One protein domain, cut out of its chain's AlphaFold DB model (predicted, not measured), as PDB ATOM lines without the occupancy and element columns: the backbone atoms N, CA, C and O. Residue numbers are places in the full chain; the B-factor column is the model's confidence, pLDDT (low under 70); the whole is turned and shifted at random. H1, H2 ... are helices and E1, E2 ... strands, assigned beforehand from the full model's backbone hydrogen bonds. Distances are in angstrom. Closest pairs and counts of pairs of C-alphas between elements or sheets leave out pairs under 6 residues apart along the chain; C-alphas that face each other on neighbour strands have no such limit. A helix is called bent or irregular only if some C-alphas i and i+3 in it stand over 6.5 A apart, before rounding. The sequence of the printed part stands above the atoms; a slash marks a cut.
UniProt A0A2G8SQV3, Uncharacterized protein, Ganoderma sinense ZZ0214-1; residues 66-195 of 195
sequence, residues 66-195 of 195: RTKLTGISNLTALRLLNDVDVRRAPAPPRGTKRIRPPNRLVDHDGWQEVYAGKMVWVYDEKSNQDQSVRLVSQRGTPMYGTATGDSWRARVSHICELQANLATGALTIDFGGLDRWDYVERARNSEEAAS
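What this domain is: This is residues 66 to 195 of the 195 residues of an uncharacterized protein of Ganoderma sinense ZZ0214-1 (UniProt A0A2G8SQV3). Two small antiparallel sheets stand roughly end to end, the two-stranded ribbon E1 E2 and the three-stranded sheet E3 E4 E5, and the short helix H2 packs on both, with H6 touching H2. H5 covers the face of the three-stranded sheet opposite to H2 and H4, H3 lies by the ribbon's end away from that sheet, and H1 is the element farthest from the mean of the C-alphas. The printed part has 130 residues with six named helices and five named strands, in the order H1 H2 E1 H3 E2 E3 H4 E4 E5 H5 H6, and its class is mixed, helices and strands. It is compact, with a radius of gyration of the C-alphas of 15.1 A and spans of 44 by 37 by 27 A.

How they stand to each other: Begin at H1, residues 66 to 69, which touches no helix; it is only just apart from H2, residues 74 to 81, the closest distance being 8.4 A. A tight link leads from H2 to E1, residues 83 to 88. E1 is the antiparallel neighbour of E2, residues 111 to 116, at 145 degrees; find N 85 and O 114 within hydrogen-bond range at 2.9 A, and N 112 and O 87 at 2.8 A. The closest C-alphas of H2 and E2 are those of Leu 78 and Tyr 115, 6.8 A apart. H3, residues 104 to 109, comes closest to E2 at the C-alphas of Leu 105 and Trp 111, 5.0 A apart. The other sheet runs E3, residues 120 to 122, then E4, residues 132 to 136, then E5, residues 151 to 155. E3 and E4 are antiparallel at 145 degrees, with N 122 and O 134 at 2.8 A. E4 and E5 form an antiparallel hairpin at 150 degrees, with N 133 and O 154 at 2.8 A. H2 is on this sheet at a height of 8.4 A, only just over none of its strands, with 2 C-alphas on E3 and 2 on E4. H4, residues 125 to 130, is on the same face as H2. H5, residues 156 to 167, is on the opposite face at a height of 8.4 A, over E5 and only just along the strands, at 30.0 degrees to E5 on the local plane. H6, residues 183 to 194, only grazes this sheet with residues 183 to 186. H2 and H6 touch, closest at the C-alphas of Leu 75 and Asn 189, 6.3 A apart, at 68 degrees, only just a steep tilt. H3 and H6 are close but not clearly touching, with the C-alphas of Arg 104 and Ala 194 5.5 A apart. Every O i to N i+4 pair is within hydrogen-bond range in H2, H3 and H6, against 1 of 2 in H4 and 6 of 8 in H5, while H1 is too short for such a pair.

Where its parts are: Find C-alpha 66 at (84.238, 102.205, 34.038), where H1 begins; it is 5.3 A long, and H2 is 10.5 A. From C-alpha 83 at (78.149, 117.479, 48.867) E1 runs 16.7 A. H3 is 8.2 A long, neither bent nor irregular, but only just: C-alphas 106 and 109 are 6.0 A apart. E2 measures 16.1 A, E3 6.5 A, H4 9.4 A, E4 12.8 A and E5 13.5 A. H5 is 17.3 A long and irregular, with C-alphas 157 and 160 7.9 A apart. H6 runs 16.6 A to C-alpha 194 at (95.201, 125.069, 40.580).

The domain as a whole: The two C-alphas farthest apart are those of Arg 66 and Arg 94, at 45.7 A. The printed part has no cut. The links E1 to H3, E4 to E5 and H5 to H6 are long. The mean pLDDT of the printed part is 81.2; look for values under 70 at residue 97, residues 99 to 102, 140 to 147 and 174 to 180, and residue 195.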
ATOM      1  N   ARG A  66      82.879 102.560  33.599       91.19
ATOM      2  CA  ARG A  66      84.238 102.205  34.038       91.19
ATOM      3  C   ARG A  66      85.236 103.244  33.570       91.19
ATOM      4  O   ARG A  66      86.047 103.703  34.365       91.19
ATOM      5  N   THR A  67      85.138 103.663  32.313       91.62
ATOM      6  CA  THR A  67      86.022 104.682  31.739       91.62
ATOM      7  C   THR A  67      85.911 106.011  32.489       91.62
ATOM      8  O   THR A  67      86.930 106.641  32.752       91.62
ATOM      9  N   LYS A  68      84.703 106.412  32.912       90.81
ATOM     10  CA  LYS A  68      84.484 107.649  33.690       90.81
ATOM     11  C   LYS A  68      85.080 107.603  35.100       90.81
ATOM     12  O   LYS A  68      85.481 108.642  35.611       90.81
ATOM     13  N   LEU A  69      85.100 106.430  35.735       91.44
ATOM     14  CA  LEU A  69      85.572 106.259  37.118       91.44
ATOM     15  C   LEU A  69      87.029 105.779  37.214       91.44
ATOM     16  O   LEU A  69      87.627 105.823  38.288       91.44
ATOM     17  N   THR A  70      87.621 105.338  36.106       91.31
ATOM     18  CA  THR A  70      89.003 104.852  36.085       91.31
ATOM     19  C   THR A  70      89.980 106.004  36.280       91.31
ATOM     20  O   THR A  70      89.950 107.000  35.562       91.31
ATOM     21  N   GLY A  71      90.881 105.854  37.251       90.00
ATOM     22  CA  GLY A  71      91.981 106.790  37.465       90.00
ATOM     23  C   GLY A  71      91.556 108.177  37.944       90.00
ATOM     24  O   GLY A  71      92.374 109.096  37.873       90.00
ATOM     25  N   ILE A  72      90.323 108.355  38.433       93.00
ATOM     26  CA  ILE A  72      89.873 109.630  39.002       93.00
ATOM     27  C   ILE A  72      90.752 110.044  40.191       93.00
ATOM     28  O   ILE A  72      91.262 109.204  40.944       93.00
ATOM     29  N   SER A  73      90.951 111.351  40.341       92.19
ATOM     30  CA  SER A  73      91.641 111.918  41.497       92.19
ATOM     31  C   SER A  73      90.760 111.864  42.742       92.19
ATOM     32  O   SER A  73      89.546 111.642  42.673       92.19
ATOM     33  N   ASN A  74      91.365 112.136  43.893       92.19
ATOM     34  CA  ASN A  74      90.626 112.255  45.143       92.19
ATOM     35  C   ASN A  74      89.636 113.428  45.127       92.19
ATOM     36  O   ASN A  74      88.514 113.275  45.603       92.19
ATOM     37  N   LEU A  75      90.015 114.577  44.554       90.56
ATOM     38  CA  LEU A  75      89.111 115.725  44.422       90.56
ATOM     39  C   LEU A  75      87.922 115.407  43.516       90.56
ATOM     40  O   LEU A  75      86.786 115.698  43.875       90.56
ATOM     41  N   THR A  76      88.158 114.748  42.380       92.38
ATOM     42  CA  THR A  76      87.072 114.303  41.500       92.38
ATOM     43  C   THR A  76      86.152 113.312  42.217       92.38
ATOM     44  O   THR A  76      84.934 113.460  42.153       92.38
ATOM     45  N   ALA A  77      86.703 112.345  42.957       94.00
ATOM     46  CA  ALA A  77      85.903 111.398  43.732       94.00
ATOM     47  C   ALA A  77      85.023 112.099  44.782       94.00
ATOM     48  O   ALA A  77      83.835 111.800  44.882       94.00
ATOM     49  N   LEU A  78      85.580 113.066  45.516       92.56
ATOM     50  CA  LEU A  78      84.830 113.858  46.489       92.56
ATOM     51  C   LEU A  78      83.743 114.706  45.817       92.56
ATOM     52  O   LEU A  78      82.605 114.695  46.262       92.56
ATOM     53  N   ARG A  79      84.040 115.392  44.709       91.75
ATOM     54  CA  ARG A  79      83.046 116.201  43.976       91.75
ATOM     55  C   ARG A  79      81.889 115.375  43.408       91.75
ATOM     56  O   ARG A  79      80.804 115.911  43.222       91.75
ATOM     57  N   LEU A  80      82.123 114.096  43.107       92.88
ATOM     58  CA  LEU A  80      81.104 113.184  42.582       92.88
ATOM     59  C   LEU A  80      80.243 112.543  43.676       92.88
ATOM     60  O   LEU A  80      79.066 112.282  43.438       92.88
ATOM     61  N   LEU A  81      80.828 112.227  44.836       93.44
ATOM     62  CA  LEU A  81      80.199 111.380  45.861       93.44
ATOM     63  C   LEU A  81      79.876 112.117  47.168       93.44
ATOM     64  O   LEU A  81      79.290 111.526  48.079       93.44
ATOM     65  N   ASN A  82      80.259 113.386  47.274       93.50
ATOM     66  CA  ASN A  82      80.020 114.226  48.435       93.50
ATOM     67  C   ASN A  82      79.375 115.548  48.038       93.50
ATOM     68  O   ASN A  82      79.567 116.059  46.937       93.50
ATOM     69  N   ASP A  83      78.653 116.124  48.994       92.38
ATOM     70  CA  ASP A  83      78.149 117.479  48.867       92.38
ATOM     71  C   ASP A  83      79.329 118.445  48.955       92.38
ATOM     72  O   ASP A  83      80.120 118.393  49.904       92.38
ATOM     73  N   VAL A  84      79.446 119.314  47.952       90.69
ATOM     74  CA  VAL A  84      80.495 120.330  47.867       90.69
ATOM     75  C   VAL A  84      79.922 121.665  48.313       90.69
ATOM     76  O   VAL A  84      78.933 122.140  47.760       90.69
ATOM     77  N   ASP A  85      80.578 122.292  49.279       88.88
ATOM     78  CA  ASP A  85      80.293 123.659  49.705       88.88
ATOM     79  C   ASP A  85      81.602 124.461  49.761       88.88
ATOM     80  O   ASP A  85      82.703 123.912  49.669       88.88
ATOM     81  N   VAL A  86      81.507 125.778  49.892       86.56
ATOM     82  CA  VAL A  86      82.652 126.675  50.013       86.56
ATOM     83  C   VAL A  86      82.608 127.409  51.342       86.56
ATOM     84  O   VAL A  86      81.611 128.002  51.740       86.56
ATOM     85  N   ARG A  87      83.743 127.434  52.039       84.94
ATOM     86  CA  ARG A  87      83.908 128.222  53.266       84.94
ATOM     87  C   ARG A  87      85.120 129.123  53.174       84.94
ATOM     88  O   ARG A  87      86.009 128.902  52.355       84.94
ATOM     89  N   ARG A  88      85.192 130.122  54.052       84.62
ATOM     90  CA  ARG A  88      86.400 130.941  54.181       84.62
ATOM     91  C   ARG A  88      87.599 130.054  54.516       84.62
ATOM     92  O   ARG A  88      87.533 129.218  55.422       84.62
ATOM     93  N   ALA A  89      88.682 130.242  53.774       80.75
ATOM     94  CA  ALA A  89      89.946 129.583  54.038       80.75
ATOM     95  C   ALA A  89      90.546 130.119  55.354       80.75
ATOM     96  O   ALA A  89      90.441 131.320  55.630       80.75
ATOM     97  N   PRO A  90      91.174 129.264  56.182       77.62
ATOM     98  CA  PRO A  90      91.929 129.703  57.344       77.62
ATOM     99  C   PRO A  90      92.984 130.725  56.931       77.62
ATOM    100  O   PRO A  90      93.699 130.531  55.943       77.62
ATOM    101  N   ALA A  91      93.095 131.813  57.693       74.50
ATOM    102  CA  ALA A  91      94.116 132.811  57.429       74.50
ATOM    103  C   ALA A  91      95.513 132.173  57.562       74.50
ATOM    104  O   ALA A  91      95.767 131.473  58.549       74.50
ATOM    105  N   PRO A  92      96.431 132.408  56.608       72.81
ATOM    106  CA  PRO A  92      97.801 131.940  56.740       72.81
ATOM    107  C   PRO A  92      98.445 132.544  57.996       72.81
ATOM    108  O   PRO A  92      98.282 133.746  58.247       72.81
ATOM    109  N   PRO A  93      99.208 131.760  58.779       75.88
ATOM    110  CA  PRO A  93     100.041 132.314  59.838       75.88
ATOM    111  C   PRO A  93     100.987 133.399  59.297       75.88
ATOM    112  O   PRO A  93     101.386 133.403  58.129       75.88
ATOM    113  N   ARG A  94     101.354 134.365  60.149       74.69
ATOM    114  CA  ARG A  94     102.238 135.467  59.737       74.69
ATOM    115  C   ARG A  94     103.596 134.913  59.291       74.69
ATOM    116  O   ARG A  94     104.241 134.190  60.039       74.69
ATOM    117  N   GLY A  95     104.036 135.299  58.093       71.81
ATOM    118  CA  GLY A  95     105.325 134.881  57.528       71.81
ATOM    119  C   GLY A  95     105.303 133.548  56.771       71.81
ATOM    120  O   GLY A  95     106.343 133.135  56.260       71.81
ATOM    121  N   THR A  96     104.148 132.883  56.649       71.19
ATOM    122  CA  THR A  96     104.029 131.651  55.858       71.19
ATOM    123  C   THR A  96     104.183 131.948  54.365       71.19
ATOM    124  O   THR A  96     103.514 132.824  53.812       71.19
ATOM    125  N   LYS A  97     105.072 131.208  53.690       69.50
ATOM    126  CA  LYS A  97     105.184 131.250  52.225       69.50
ATOM    127  C   LYS A  97     103.921 130.646  51.613       69.50
ATOM    128  O   LYS A  97     103.505 129.565  52.021       69.50
ATOM    129  N   ARG A  98     103.333 131.329  50.624       70.12
ATOM    130  CA  ARG A  98     102.211 130.774  49.854       70.12
ATOM    131  C   ARG A  98     102.635 129.467  49.187       70.12
ATOM    132  O   ARG A  98     103.740 129.386  48.643       70.12
ATOM    133  N   ILE A  99     101.764 128.466  49.258       68.00
ATOM    134  CA  ILE A  99     102.010 127.153  48.657       68.00
ATOM    135  C   ILE A  99     101.927 127.280  47.134       68.00
ATOM    136  O   ILE A  99     101.190 128.114  46.612       68.00
ATOM    137  N   ARG A 100     102.759 126.510  46.424       64.38
ATOM    138  CA  ARG A 100     102.749 126.419  44.962       64.38
ATOM    139  C   ARG A 100     102.422 124.980  44.542       64.38
ATOM    140  O   ARG A 100     103.004 124.077  45.142       64.38
ATOM    141  N   PRO A 101     101.589 124.777  43.507       69.94
ATOM    142  CA  PRO A 101     100.890 125.803  42.718       69.94
ATOM    143  C   PRO A 101      99.805 126.549  43.530       69.94
ATOM    144  O   PRO A 101      99.345 126.024  44.543       69.94
ATOM    145  N   PRO A 102      99.465 127.800  43.154       69.12
ATOM    146  CA  PRO A 102      98.455 128.581  43.863       69.12
ATOM    147  C   PRO A 102      97.086 127.904  43.745       69.12
ATOM    148  O   PRO A 102      96.684 127.498  42.656       69.12
ATOM    149  N   ASN A 103      96.364 127.798  44.858       74.94
ATOM    150  CA  ASN A 103      95.003 127.273  44.854       74.94
ATOM    151  C   ASN A 103      94.057 128.413  44.473       74.94
ATOM    152  O   ASN A 103      94.001 129.424  45.174       74.94
ATOM    153  N   ARG A 104      93.299 128.255  43.382       76.56
ATOM    154  CA  ARG A 104      92.504 129.349  42.798       76.56
ATOM    155  C   ARG A 104      91.530 129.977  43.794       76.56
ATOM    156  O   ARG A 104      91.475 131.201  43.895       76.56
ATOM    157  N   LEU A 105      90.791 129.161  44.543       76.31
ATOM    158  CA  LEU A 105      89.783 129.646  45.491       76.31
ATOM    159  C   LEU A 105      90.428 130.336  46.695       76.31
ATOM    160  O   LEU A 105      89.966 131.395  47.134       76.31
ATOM    161  N   VAL A 106      91.522 129.762  47.198       76.94
ATOM    162  CA  VAL A 106      92.213 130.280  48.383       76.94
ATOM    163  C   VAL A 106      92.946 131.576  48.050       76.94
ATOM    164  O   VAL A 106      92.904 132.524  48.831       76.94
ATOM    165  N   ASP A 107      93.606 131.636  46.895       73.75
ATOM    166  CA  ASP A 107      94.464 132.758  46.523       73.75
ATOM    167  C   ASP A 107      93.713 133.944  45.906       73.75
ATOM    168  O   ASP A 107      94.196 135.069  46.059       73.75
ATOM    169  N   HIS A 108      92.569 133.722  45.241       72.00
ATOM    170  CA  HIS A 108      91.775 134.794  44.626       72.00
ATOM    171  C   HIS A 108      90.849 135.481  45.640       72.00
ATOM    172  O   HIS A 108      90.903 136.697  45.797       72.00
ATOM    173  N   ASP A 109      90.052 134.701  46.379       74.31
ATOM    174  CA  ASP A 109      88.961 135.231  47.212       74.31
ATOM    175  C   ASP A 109      89.001 134.745  48.673       74.31
ATOM    176  O   ASP A 109      88.145 135.110  49.488       74.31
ATOM    177  N   GLY A 110      89.999 133.932  49.038       80.25
ATOM    178  CA  GLY A 110      90.125 133.374  50.384       80.25
ATOM    179  C   GLY A 110      89.026 132.366  50.716       80.25
ATOM    180  O   GLY A 110      88.572 132.321  51.864       80.25
ATOM    181  N   TRP A 111      88.572 131.592  49.730       83.94
ATOM    182  CA  TRP A 111      87.628 130.486  49.904       83.94
ATOM    183  C   TRP A 111      88.326 129.139  49.741       83.94
ATOM    184  O   TRP A 111      89.404 129.040  49.170       83.94
ATOM    185  N   GLN A 112      87.709 128.084  50.243       83.19
ATOM    186  CA  GLN A 112      88.136 126.713  50.012       83.19
ATOM    187  C   GLN A 112      86.914 125.808  49.933       83.19
ATOM    188  O   GLN A 112      85.923 126.043  50.630       83.19
ATOM    189  N   GLU A 113      87.016 124.762  49.121       85.38
ATOM    190  CA  GLU A 113      86.019 123.697  49.084       85.38
ATOM    191  C   GLU A 113      86.034 122.904  50.393       85.38
ATOM    192  O   GLU A 113      87.087 122.617  50.979       85.38
ATOM    193  N   VAL A 114      84.842 122.536  50.838       86.06
ATOM    194  CA  VAL A 114      84.593 121.567  51.895       86.06
ATOM    195  C   VAL A 114      83.625 120.520  51.397       86.06
ATOM    196  O   VAL A 114      82.722 120.811  50.620       86.06
ATOM    197  N   TYR A 115      83.829 119.303  51.884       89.50
ATOM    198  CA  TYR A 115      83.051 118.151  51.478       89.50
ATOM    199  C   TYR A 115      82.324 117.577  52.685       89.50
ATOM    200  O   TYR A 115      82.929 117.372  53.743       89.50
ATOM    201  N   ALA A 116      81.032 117.320  52.519       89.56
ATOM    202  CA  ALA A 116      80.194 116.652  53.501       89.56
ATOM    203  C   ALA A 116      79.596 115.372  52.902       89.56
ATOM    204  O   ALA A 116      79.352 115.273  51.702       89.56
ATOM    205  N   GLY A 117      79.389 114.349  53.729       88.56
ATOM    206  CA  GLY A 117      78.716 113.115  53.319       88.56
ATOM    207  C   GLY A 117      79.482 111.857  53.710       88.56
ATOM    208  O   GLY A 117      80.166 111.820  54.734       88.56
ATOM    209  N   LYS A 118      79.355 110.801  52.901       87.75
ATOM    210  CA  LYS A 118      79.921 109.479  53.209       87.75
ATOM    211  C   LYS A 118      81.419 109.411  52.941       87.75
ATOM    212  O   LYS A 118      81.909 109.982  51.968       87.75
ATOM    213  N   MET A 119      82.125 108.688  53.806       87.81
ATOM    214  CA  MET A 119      83.538 108.366  53.632       87.81
ATOM    215  C   MET A 119      83.757 107.599  52.323       87.81
ATOM    216  O   MET A 119      83.022 106.656  52.035       87.81
ATOM    217  N   VAL A 120      84.766 108.001  51.549       92.62
ATOM    218  CA  VAL A 120      85.032 107.433  50.223       92.62
ATOM    219  C   VAL A 120      86.231 106.494  50.286       92.62
ATOM    220  O   VAL A 120      87.356 106.911  50.569       92.62
ATOM    221  N   TRP A 121      85.974 105.227  49.977       93.06
ATOM    222  CA  TRP A 121      86.982 104.189  49.794       93.06
ATOM    223  C   TRP A 121      87.114 103.886  48.306       93.06
ATOM    224  O   TRP A 121      86.118 103.616  47.636       93.06
ATOM    225  N   VAL A 122      88.337 103.922  47.791       94.25
ATOM    226  CA  VAL A 122      88.639 103.647  46.387       94.25
ATOM    227  C   VAL A 122      89.446 102.361  46.298       94.25
ATOM    228  O   VAL A 122      90.538 102.253  46.863       94.25
ATOM    229  N   TYR A 123      88.888 101.396  45.572       93.31
ATOM    230  CA  TYR A 123      89.589 100.202  45.127       93.31
ATOM    231  C   TYR A 123      90.051 100.436  43.686       93.31
ATOM    232  O   TYR A 123      89.221 100.548  42.785       93.31
ATOM    233  N   ASP A 124      91.358 100.570  43.473       91.75
ATOM    234  CA  ASP A 124      91.953 100.886  42.172       91.75
ATOM    235  C   ASP A 124      92.910  99.788  41.686       91.75
ATOM    236  O   ASP A 124      93.054  98.736  42.306       91.75
ATOM    237  N   GLU A 125      93.569  99.997  40.545       91.31
ATOM    238  CA  GLU A 125      94.510  99.015  39.994       91.31
ATOM    239  C   GLU A 125      95.609  98.642  41.001       91.31
ATOM    240  O   GLU A 125      95.975  97.470  41.129       91.31
ATOM    241  N   LYS A 126      96.084  99.627  41.770       91.00
ATOM    242  CA  LYS A 126      97.098  99.428  42.801       91.00
ATOM    243  C   LYS A 126      96.582  98.569  43.955       91.00
ATOM    244  O   LYS A 126      97.355  97.770  44.479       91.00
ATOM    245  N   SER A 127      95.287  98.633  44.269       92.75
ATOM    246  CA  SER A 127      94.659  97.771  45.275       92.75
ATOM    247  C   SER A 127      94.849  96.280  45.013       92.75
ATOM    248  O   SER A 127      95.045  95.516  45.957       92.75
ATOM    249  N   ASN A 128      94.863  95.860  43.746       92.38
ATOM    250  CA  ASN A 128      95.124  94.462  43.393       92.38
ATOM    251  C   ASN A 128      96.578  94.050  43.679       92.38
ATOM    252  O   ASN A 128      96.842  92.890  43.991       92.38
ATOM    253  N   GLN A 129      97.518  94.994  43.586       93.75
ATOM    254  CA  GLN A 129      98.955  94.742  43.708       93.75
ATOM    255  C   GLN A 129      99.409  94.712  45.168       93.75
ATOM    256  O   GLN A 129     100.173  93.834  45.562       93.75
ATOM    257  N   ASP A 130      98.950  95.673  45.972       91.38
ATOM    258  CA  ASP A 130      99.408  95.862  47.352       91.38
ATOM    259  C   ASP A 130      98.373  95.459  48.414       91.38
ATOM    260  O   ASP A 130      98.640  95.582  49.614       91.38
ATOM    261  N   GLN A 131      97.214  94.942  47.984       92.88
ATOM    262  CA  GLN A 131      96.109  94.524  48.853       92.88
ATOM    263  C   GLN A 131      95.667  95.650  49.799       92.88
ATOM    264  O   GLN A 131      95.351  95.424  50.975       92.88
ATOM    265  N   SER A 132      95.648  96.883  49.284       91.88
ATOM    266  CA  SER A 132      95.229  98.076  50.016       91.88
ATOM    267  C   SER A 132      94.132  98.858  49.298       91.88
ATOM    268  O   SER A 132      94.054  98.873  48.079       91.88
ATOM    269  N   VAL A 133      93.286  99.561  50.039       91.88
ATOM    270  CA  VAL A 133      92.331 100.533  49.496       91.88
ATOM    271  C   VAL A 133      92.743 101.937  49.863       91.88
ATOM    272  O   VAL A 133      93.259 102.191  50.954       91.88
ATOM    273  N   ARG A 134      92.486 102.867  48.951       92.06
ATOM    274  CA  ARG A 134      92.735 104.282  49.170       92.06
ATOM    275  C   ARG A 134      91.530 104.907  49.862       92.06
ATOM    276  O   ARG A 134      90.449 104.987  49.289       92.06
ATOM    277  N   LEU A 135      91.730 105.366  51.087       90.62
ATOM    278  CA  LEU A 135      90.762 106.148  51.838       90.62
ATOM    279  C   LEU A 135      90.981 107.635  51.563       90.62
ATOM    280  O   LEU A 135      92.084 108.143  51.777       90.62
ATOM    281  N   VAL A 136      89.932 108.328  51.124       91.12
ATOM    282  CA  VAL A 136      89.971 109.757  50.799       91.12
ATOM    283  C   VAL A 136      89.394 110.589  51.943       91.12
ATOM    284  O   VAL A 136      88.269 110.369  52.395       91.12
ATOM    285  N   SER A 137      90.161 111.575  52.408       85.19
ATOM    286  CA  SER A 137      89.736 112.515  53.439       85.19
ATOM    287  C   SER A 137      88.864 113.621  52.858       85.19
ATOM    288  O   SER A 137      89.301 114.410  52.021       85.19
ATOM    289  N   GLN A 138      87.656 113.754  53.397       83.00
ATOM    290  CA  GLN A 138      86.772 114.895  53.142       83.00
ATOM    291  C   GLN A 138      87.261 116.183  53.816       83.00
ATOM    292  O   GLN A 138      86.902 117.292  53.418       83.00
ATOM    293  N   ARG A 139      88.058 116.042  54.883       72.31
ATOM    294  CA  ARG A 139      88.568 117.163  55.671       72.31
ATOM    295  C   ARG A 139      90.000 117.456  55.246       72.31
ATOM    296  O   ARG A 139      90.889 116.633  55.456       72.31
ATOM    297  N   GLY A 140      90.221 118.648  54.699       63.78
ATOM    298  CA  GLY A 140      91.556 119.242  54.683       63.78
ATOM    299  C   GLY A 140      92.001 119.541  56.116       63.78
ATOM    300  O   GLY A 140      91.168 119.808  56.995       63.78
ATOM    301  N   THR A 141      93.306 119.493  56.380       60.97
ATOM    302  CA  THR A 141      93.838 119.956  57.667       60.97
ATOM    303  C   THR A 141      93.403 121.421  57.868       60.97
ATOM    304  O   THR A 141      93.351 122.199  56.919       60.97
ATOM    305  N   PRO A 142      93.087 121.877  59.089       56.66
ATOM    306  CA  PRO A 142      92.726 123.280  59.335       56.66
ATOM    307  C   PRO A 142      93.880 124.281  59.106       56.66
ATOM    308  O   PRO A 142      93.763 125.452  59.461       56.66
ATOM    309  N   MET A 143      94.998 123.838  58.528       59.41
ATOM    310  CA  MET A 143      96.166 124.648  58.218       59.41
ATOM    311  C   MET A 143      96.107 125.146  56.772       59.41
ATOM    312  O   MET A 143      95.774 124.402  55.846       59.41
ATOM    313  N   TYR A 144      96.469 126.416  56.589       53.62
ATOM    314  CA  TYR A 144      96.569 127.057  55.280       53.62
ATOM    315  C   TYR A 144      97.447 126.241  54.319       53.62
ATOM    316  O   TYR A 144      98.582 125.896  54.646       53.62
ATOM    317  N   GLY A 145      96.909 125.972  53.127       55.03
ATOM    318  CA  GLY A 145      97.610 125.283  52.045       55.03
ATOM    319  C   GLY A 145      97.624 123.751  52.135       55.03
ATOM    320  O   GLY A 145      98.214 123.095  51.282       55.03
ATOM    321  N   THR A 146      96.954 123.148  53.115       56.72
ATOM    322  CA  THR A 146      96.733 121.697  53.058       56.72
ATOM    323  C   THR A 146      95.670 121.376  52.012       56.72
ATOM    324  O   THR A 146      94.623 122.021  51.949       56.72
ATOM    325  N   ALA A 147      95.983 120.433  51.124       57.94
ATOM    326  CA  ALA A 147      95.086 120.045  50.050       57.94
ATOM    327  C   ALA A 147      93.903 119.272  50.647       57.94
ATOM    328  O   ALA A 147      94.075 118.250  51.310       57.94
ATOM    329  N   THR A 148      92.682 119.745  50.416       71.00
ATOM    330  CA  THR A 148      91.502 118.896  50.594       71.00
ATOM    331  C   THR A 148      91.633 117.668  49.679       71.00
ATOM    332  O   THR A 148      92.248 117.748  48.617       71.00
ATOM    333  N   GLY A 149      91.098 116.516  50.092       80.12
ATOM    334  CA  GLY A 149      91.237 115.274  49.325       80.12
ATOM    335  C   GLY A 149      92.532 114.509  49.579       80.12
ATOM    336  O   GLY A 149      92.884 113.634  48.791       80.12
ATOM    337  N   ASP A 150      93.254 114.795  50.661       83.44
ATOM    338  CA  ASP A 150      94.352 113.936  51.102       83.44
ATOM    339  C   ASP A 150      93.893 112.484  51.263       83.44
ATOM    340  O   ASP A 150      92.771 112.215  51.694       83.44
ATOM    341  N   SER A 151      94.769 111.538  50.937       87.81
ATOM    342  CA  SER A 151      94.457 110.119  51.060       87.81
ATOM    343  C   SER A 151      95.556 109.319  51.728       87.81
ATOM    344  O   SER A 151      96.737 109.673  51.695       87.81
ATOM    345  N   TRP A 152      95.139 108.183  52.275       87.31
ATOM    346  CA  TRP A 152      96.000 107.149  52.829       87.31
ATOM    347  C   TRP A 152      95.543 105.774  52.329       87.31
ATOM    348  O   TRP A 152      94.384 105.602  51.955       87.31
ATOM    349  N   ARG A 153      96.452 104.794  52.306       88.44
ATOM    350  CA  ARG A 153      96.149 103.416  51.905       88.44
ATOM    351  C   ARG A 153      96.094 102.487  53.110       88.44
ATOM    352  O   ARG A 153      97.071 102.366  53.847       88.44
ATOM    353  N   ALA A 154      94.964 101.809  53.274       88.56
ATOM    354  CA  ALA A 154      94.712 100.837  54.332       88.56
ATOM    355  C   ALA A 154      94.628  99.424  53.750       88.56
ATOM    356  O   ALA A 154      94.150  99.255  52.635       88.56
ATOM    357  N   ARG A 155      95.039  98.390  54.490       89.56
ATOM    358  CA  ARG A 155      94.899  97.000  54.020       89.56
ATOM    359  C   ARG A 155      93.428  96.610  53.851       89.56
ATOM    360  O   ARG A 155      92.617  96.873  54.737       89.56
ATOM    361  N   VAL A 156      93.116  95.918  52.752       87.75
ATOM    362  CA  VAL A 156      91.747  95.508  52.379       87.75
ATOM    363  C   VAL A 156      91.082  94.665  53.472       87.75
ATOM    364  O   VAL A 156      89.903  94.847  53.764       87.75
ATOM    365  N   SER A 157      91.847  93.799  54.144       88.19
ATOM    366  CA  SER A 157      91.346  92.907  55.200       88.19
ATOM    367  C   SER A 157      90.752  93.624  56.418       88.19
ATOM    368  O   SER A 157      90.050  92.991  57.197       88.19
ATOM    369  N   HIS A 158      91.019  94.922  56.597       85.94
ATOM    370  CA  HIS A 158      90.577  95.694  57.763       85.94
ATOM    371  C   HIS A 158      89.507  96.744  57.440       85.94
ATOM    372  O   HIS A 158      89.145  97.517  58.320       85.94
ATOM    373  N   ILE A 159      88.982  96.802  56.209       88.00
ATOM    374  CA  ILE A 159      88.050  97.869  55.797       88.00
ATOM    375  C   ILE A 159      86.809  97.925  56.692       88.00
ATOM    376  O   ILE A 159      86.443  99.002  57.149       88.00
ATOM    377  N   CYS A 160      86.178  96.782  56.976       87.44
ATOM    378  CA  CYS A 160      84.958  96.735  57.789       87.44
ATOM    379  C   CYS A 160      85.193  97.239  59.218       87.44
ATOM    380  O   CYS A 160      84.428  98.059  59.724       87.44
ATOM    381  N   GLU A 161      86.279  96.786  59.845       87.38
ATOM    382  CA  GLU A 161      86.682  97.218  61.183       87.38
ATOM    383  C   GLU A 161      87.015  98.717  61.205       87.38
ATOM    384  O   GLU A 161      86.533  99.455  62.064       87.38
ATOM    385  N   LEU A 162      87.798  99.187  60.228       87.25
ATOM    386  CA  LEU A 162      88.167 100.594  60.107       87.25
ATOM    387  C   LEU A 162      86.937 101.477  59.903       87.25
ATOM    388  O   LEU A 162      86.811 102.487  60.586       87.25
ATOM    389  N   GLN A 163      86.012 101.091  59.025       87.19
ATOM    390  CA  GLN A 163      84.779 101.839  58.785       87.19
ATOM    391  C   GLN A 163      83.929 101.943  60.052       87.19
ATOM    392  O   GLN A 163      83.462 103.033  60.373       87.19
ATOM    393  N   ALA A 164      83.745 100.845  60.790       85.81
ATOM    394  CA  ALA A 164      82.970 100.857  62.029       85.81
ATOM    395  C   ALA A 164      83.621 101.755  63.096       85.81
ATOM    396  O   ALA A 164      82.952 102.586  63.716       85.81
ATOM    397  N   ASN A 165      84.941 101.651  63.270       85.62
ATOM    398  CA  ASN A 165      85.686 102.470  64.227       85.62
ATOM    399  C   ASN A 165      85.697 103.961  63.847       85.62
ATOM    400  O   ASN A 165      85.606 104.822  64.721       85.62
ATOM    401  N   LEU A 166      85.766 104.275  62.551       83.25
ATOM    402  CA  LEU A 166      85.695 105.644  62.039       83.25
ATOM    403  C   LEU A 166      84.289 106.236  62.171       83.25
ATOM    404  O   LEU A 166      84.147 107.392  62.562       83.25
ATOM    405  N   ALA A 167      83.247 105.451  61.884       82.56
ATOM    406  CA  ALA A 167      81.856 105.893  61.969       82.56
ATOM    407  C   ALA A 167      81.405 106.151  63.415       82.56
ATOM    408  O   ALA A 167      80.681 107.108  63.673       82.56
ATOM    409  N   THR A 168      81.861 105.329  64.366       83.12
ATOM    410  CA  THR A 168      81.575 105.502  65.803       83.12
ATOM    411  C   THR A 168      82.413 106.602  66.457       83.12
ATOM    412  O   THR A 168      82.149 106.983  67.596       83.12
ATOM    413  N   GLY A 169      83.437 107.110  65.762       81.50
ATOM    414  CA  GLY A 169      84.406 108.052  66.319       81.50
ATOM    415  C   GLY A 169      85.359 107.429  67.345       81.50
ATOM    416  O   GLY A 169      86.140 108.158  67.955       81.50
ATOM    417  N   ALA A 170      85.326 106.102  67.528       81.94
ATOM    418  CA  ALA A 170      86.272 105.374  68.374       81.94
ATOM    419  C   ALA A 170      87.713 105.510  67.857       81.94
ATOM    420  O   ALA A 170      88.666 105.504  68.637       81.94
ATOM    421  N   LEU A 171      87.862 105.677  66.541       80.12
ATOM    422  CA  LEU A 171      89.117 105.994  65.885       80.12
ATOM    423  C   LEU A 171      88.948 107.250  65.033       80.12
ATOM    424  O   LEU A 171      87.965 107.417  64.316       80.12
ATOM    425  N   THR A 172      89.949 108.121  65.075       74.25
ATOM    426  CA  THR A 172      90.098 109.203  64.103       74.25
ATOM    427  C   THR A 172      91.406 108.982  63.368       74.25
ATOM    428  O   THR A 172      92.435 108.696  63.983       74.25
ATOM    429  N   ILE A 173      91.371 109.063  62.040       70.06
ATOM    430  CA  ILE A 173      92.604 109.100  61.262       70.06
ATOM    431  C   ILE A 173      93.081 110.540  61.306       70.06
ATOM    432  O   ILE A 173      92.566 111.406  60.596       70.06
ATOM    433  N   ASP A 174      94.038 110.790  62.195       63.25
ATOM    434  CA  ASP A 174      94.817 112.008  62.131       63.25
ATOM    435  C   ASP A 174      95.878 111.843  61.047       63.25
ATOM    436  O   ASP A 174      96.796 111.025  61.119       63.25
ATOM    437  N   PHE A 175      95.718 112.653  60.016       63.66
ATOM    438  CA  PHE A 175      96.658 112.805  58.925       63.66
ATOM    439  C   PHE A 175      97.959 113.503  59.381       63.66
ATOM    440  O   PHE A 175      98.903 113.584  58.605       63.66
ATOM    441  N   GLY A 176      98.045 113.945  60.641       50.78
ATOM    442  CA  GLY A 176      99.223 113.819  61.506       50.78
ATOM    443  C   GLY A 176     100.450 114.669  61.181       50.78
ATOM    444  O   GLY A 176     101.437 114.584  61.905       50.78
ATOM    445  N   GLY A 177     100.447 115.464  60.109       50.94
ATOM    446  CA  GLY A 177     101.544 116.376  59.749       50.94
ATOM    447  C   GLY A 177     102.905 115.716  59.456       50.94
ATOM    448  O   GLY A 177     103.838 116.418  59.077       50.94
ATOM    449  N   LEU A 178     103.022 114.393  59.603       44.56
ATOM    450  CA  LEU A 178     104.228 113.589  59.414       44.56
ATOM    451  C   LEU A 178     103.900 112.345  58.559       44.56
ATOM    452  O   LEU A 178     103.412 111.327  59.046       44.56
ATOM    453  N   ASP A 179     104.189 112.464  57.261       50.72
ATOM    454  CA  ASP A 179     104.712 111.410  56.372       50.72
ATOM    455  C   ASP A 179     103.952 110.083  56.178       50.72
ATOM    456  O   ASP A 179     104.566 109.038  55.959       50.72
ATOM    457  N   ARG A 180     102.614 110.078  56.144       64.12
ATOM    458  CA  ARG A 180     101.864 108.896  55.634       64.12
ATOM    459  C   ARG A 180     100.845 109.181  54.546       64.12
ATOM    460  O   ARG A 180     100.023 108.332  54.213       64.12
ATOM    461  N   TRP A 181     100.906 110.370  53.985       72.44
ATOM    462  CA  TRP A 181     100.065 110.741  52.865       72.44
ATOM    463  C   TRP A 181     100.537 110.072  51.587       72.44
ATOM    464  O   TRP A 181     101.739 109.931  51.365       72.44
ATOM    465  N   ASP A 182      99.592 109.721  50.723       80.31
ATOM    466  CA  ASP A 182      99.937 109.414  49.342       80.31
ATOM    467  C   ASP A 182     100.423 110.712  48.670       80.31
ATOM    468  O   ASP A 182      99.634 111.574  48.279       80.31
ATOM    469  N   TYR A 183     101.748 110.899  48.636       80.12
ATOM    470  CA  TYR A 183     102.380 112.119  48.130       80.12
ATOM    471  C   TYR A 183     102.031 112.375  46.663       80.12
ATOM    472  O   TYR A 183     101.832 113.524  46.271       80.12
ATOM    473  N   VAL A 184     101.924 111.305  45.872       85.50
ATOM    474  CA  VAL A 184     101.583 111.388  44.448       85.50
ATOM    475  C   VAL A 184     100.174 111.950  44.291       85.50
ATOM    476  O   VAL A 184      99.972 112.895  43.531       85.50
ATOM    477  N   GLU A 185      99.217 111.446  45.072       86.25
ATOM    478  CA  GLU A 185      97.851 111.973  45.051       86.25
ATOM    479  C   GLU A 185      97.757 113.395  45.599       86.25
ATOM    480  O   GLU A 185      97.021 114.210  45.049       86.25
ATOM    481  N   ARG A 186      98.546 113.763  46.618       83.19
ATOM    482  CA  ARG A 186      98.578 115.164  47.060       83.19
ATOM    483  C   ARG A 186      99.086 116.100  45.966       83.19
ATOM    484  O   ARG A 186      98.521 117.184  45.790       83.19
ATOM    485  N   ALA A 187     100.167 115.731  45.283       84.12
ATOM    486  CA  ALA A 187     100.708 116.538  44.195       84.12
ATOM    487  C   ALA A 187      99.642 116.729  43.107       84.12
ATOM    488  O   ALA A 187      99.328 117.862  42.747       84.12
ATOM    489  N   ARG A 188      98.984 115.634  42.714       87.00
ATOM    490  CA  ARG A 188      97.875 115.640  41.758       87.00
ATOM    491  C   ARG A 188      96.704 116.525  42.200       87.00
ATOM    492  O   ARG A 188      96.223 117.332  41.412       87.00
ATOM    493  N   ASN A 189      96.275 116.432  43.458       85.81
ATOM    494  CA  ASN A 189      95.214 117.283  44.006       85.81
ATOM    495  C   ASN A 189      95.599 118.766  43.981       85.81
ATOM    496  O   ASN A 189      94.756 119.620  43.725       85.81
ATOM    497  N   SER A 190      96.866 119.076  44.260       79.88
ATOM    498  CA  SER A 190      97.364 120.455  44.249       79.88
ATOM    499  C   SER A 190      97.359 121.033  42.834       79.88
ATOM    500  O   SER A 190      97.002 122.192  42.649       79.88
ATOM    501  N   GLU A 191      97.716 120.223  41.836       84.75
ATOM    502  CA  GLU A 191      97.643 120.588  40.419       84.75
ATOM    503  C   GLU A 191      96.196 120.776  39.949       84.75
ATOM    504  O   GLU A 191      95.878 121.795  39.340       84.75
ATOM    505  N   GLU A 192      95.296 119.851  40.286       86.06
ATOM    506  CA  GLU A 192      93.877 119.948  39.924       86.06
ATOM    507  C   GLU A 192      93.187 121.143  40.597       86.06
ATOM    508  O   GLU A 192      92.403 121.844  39.963       86.06
ATOM    509  N   ALA A 193      93.511 121.441  41.856       80.50
ATOM    510  CA  ALA A 193      92.985 122.615  42.553       80.50
ATOM    511  C   ALA A 193      93.539 123.953  42.018       80.50
ATOM    512  O   ALA A 193      92.993 125.020  42.320       80.50
ATOM    513  N   ALA A 194      94.638 123.910  41.261       76.06
ATOM    514  CA  ALA A 194      95.201 125.069  40.580       76.06
ATOM    515  C   ALA A 194      94.599 125.293  39.180       76.06
ATOM    516  O   ALA A 194      94.721 126.403  38.657       76.06
ATOM    517  N   SER A 195      93.973 124.266  38.586       68.00
ATOM    518  CA  SER A 195      93.294 124.344  37.282       68.00
ATOM    519  C   SER A 195      91.946 125.047  37.355       68.00
ATOM    520  O   SER A 195      91.644 125.815  36.416       68.00
TER     521      SER A 195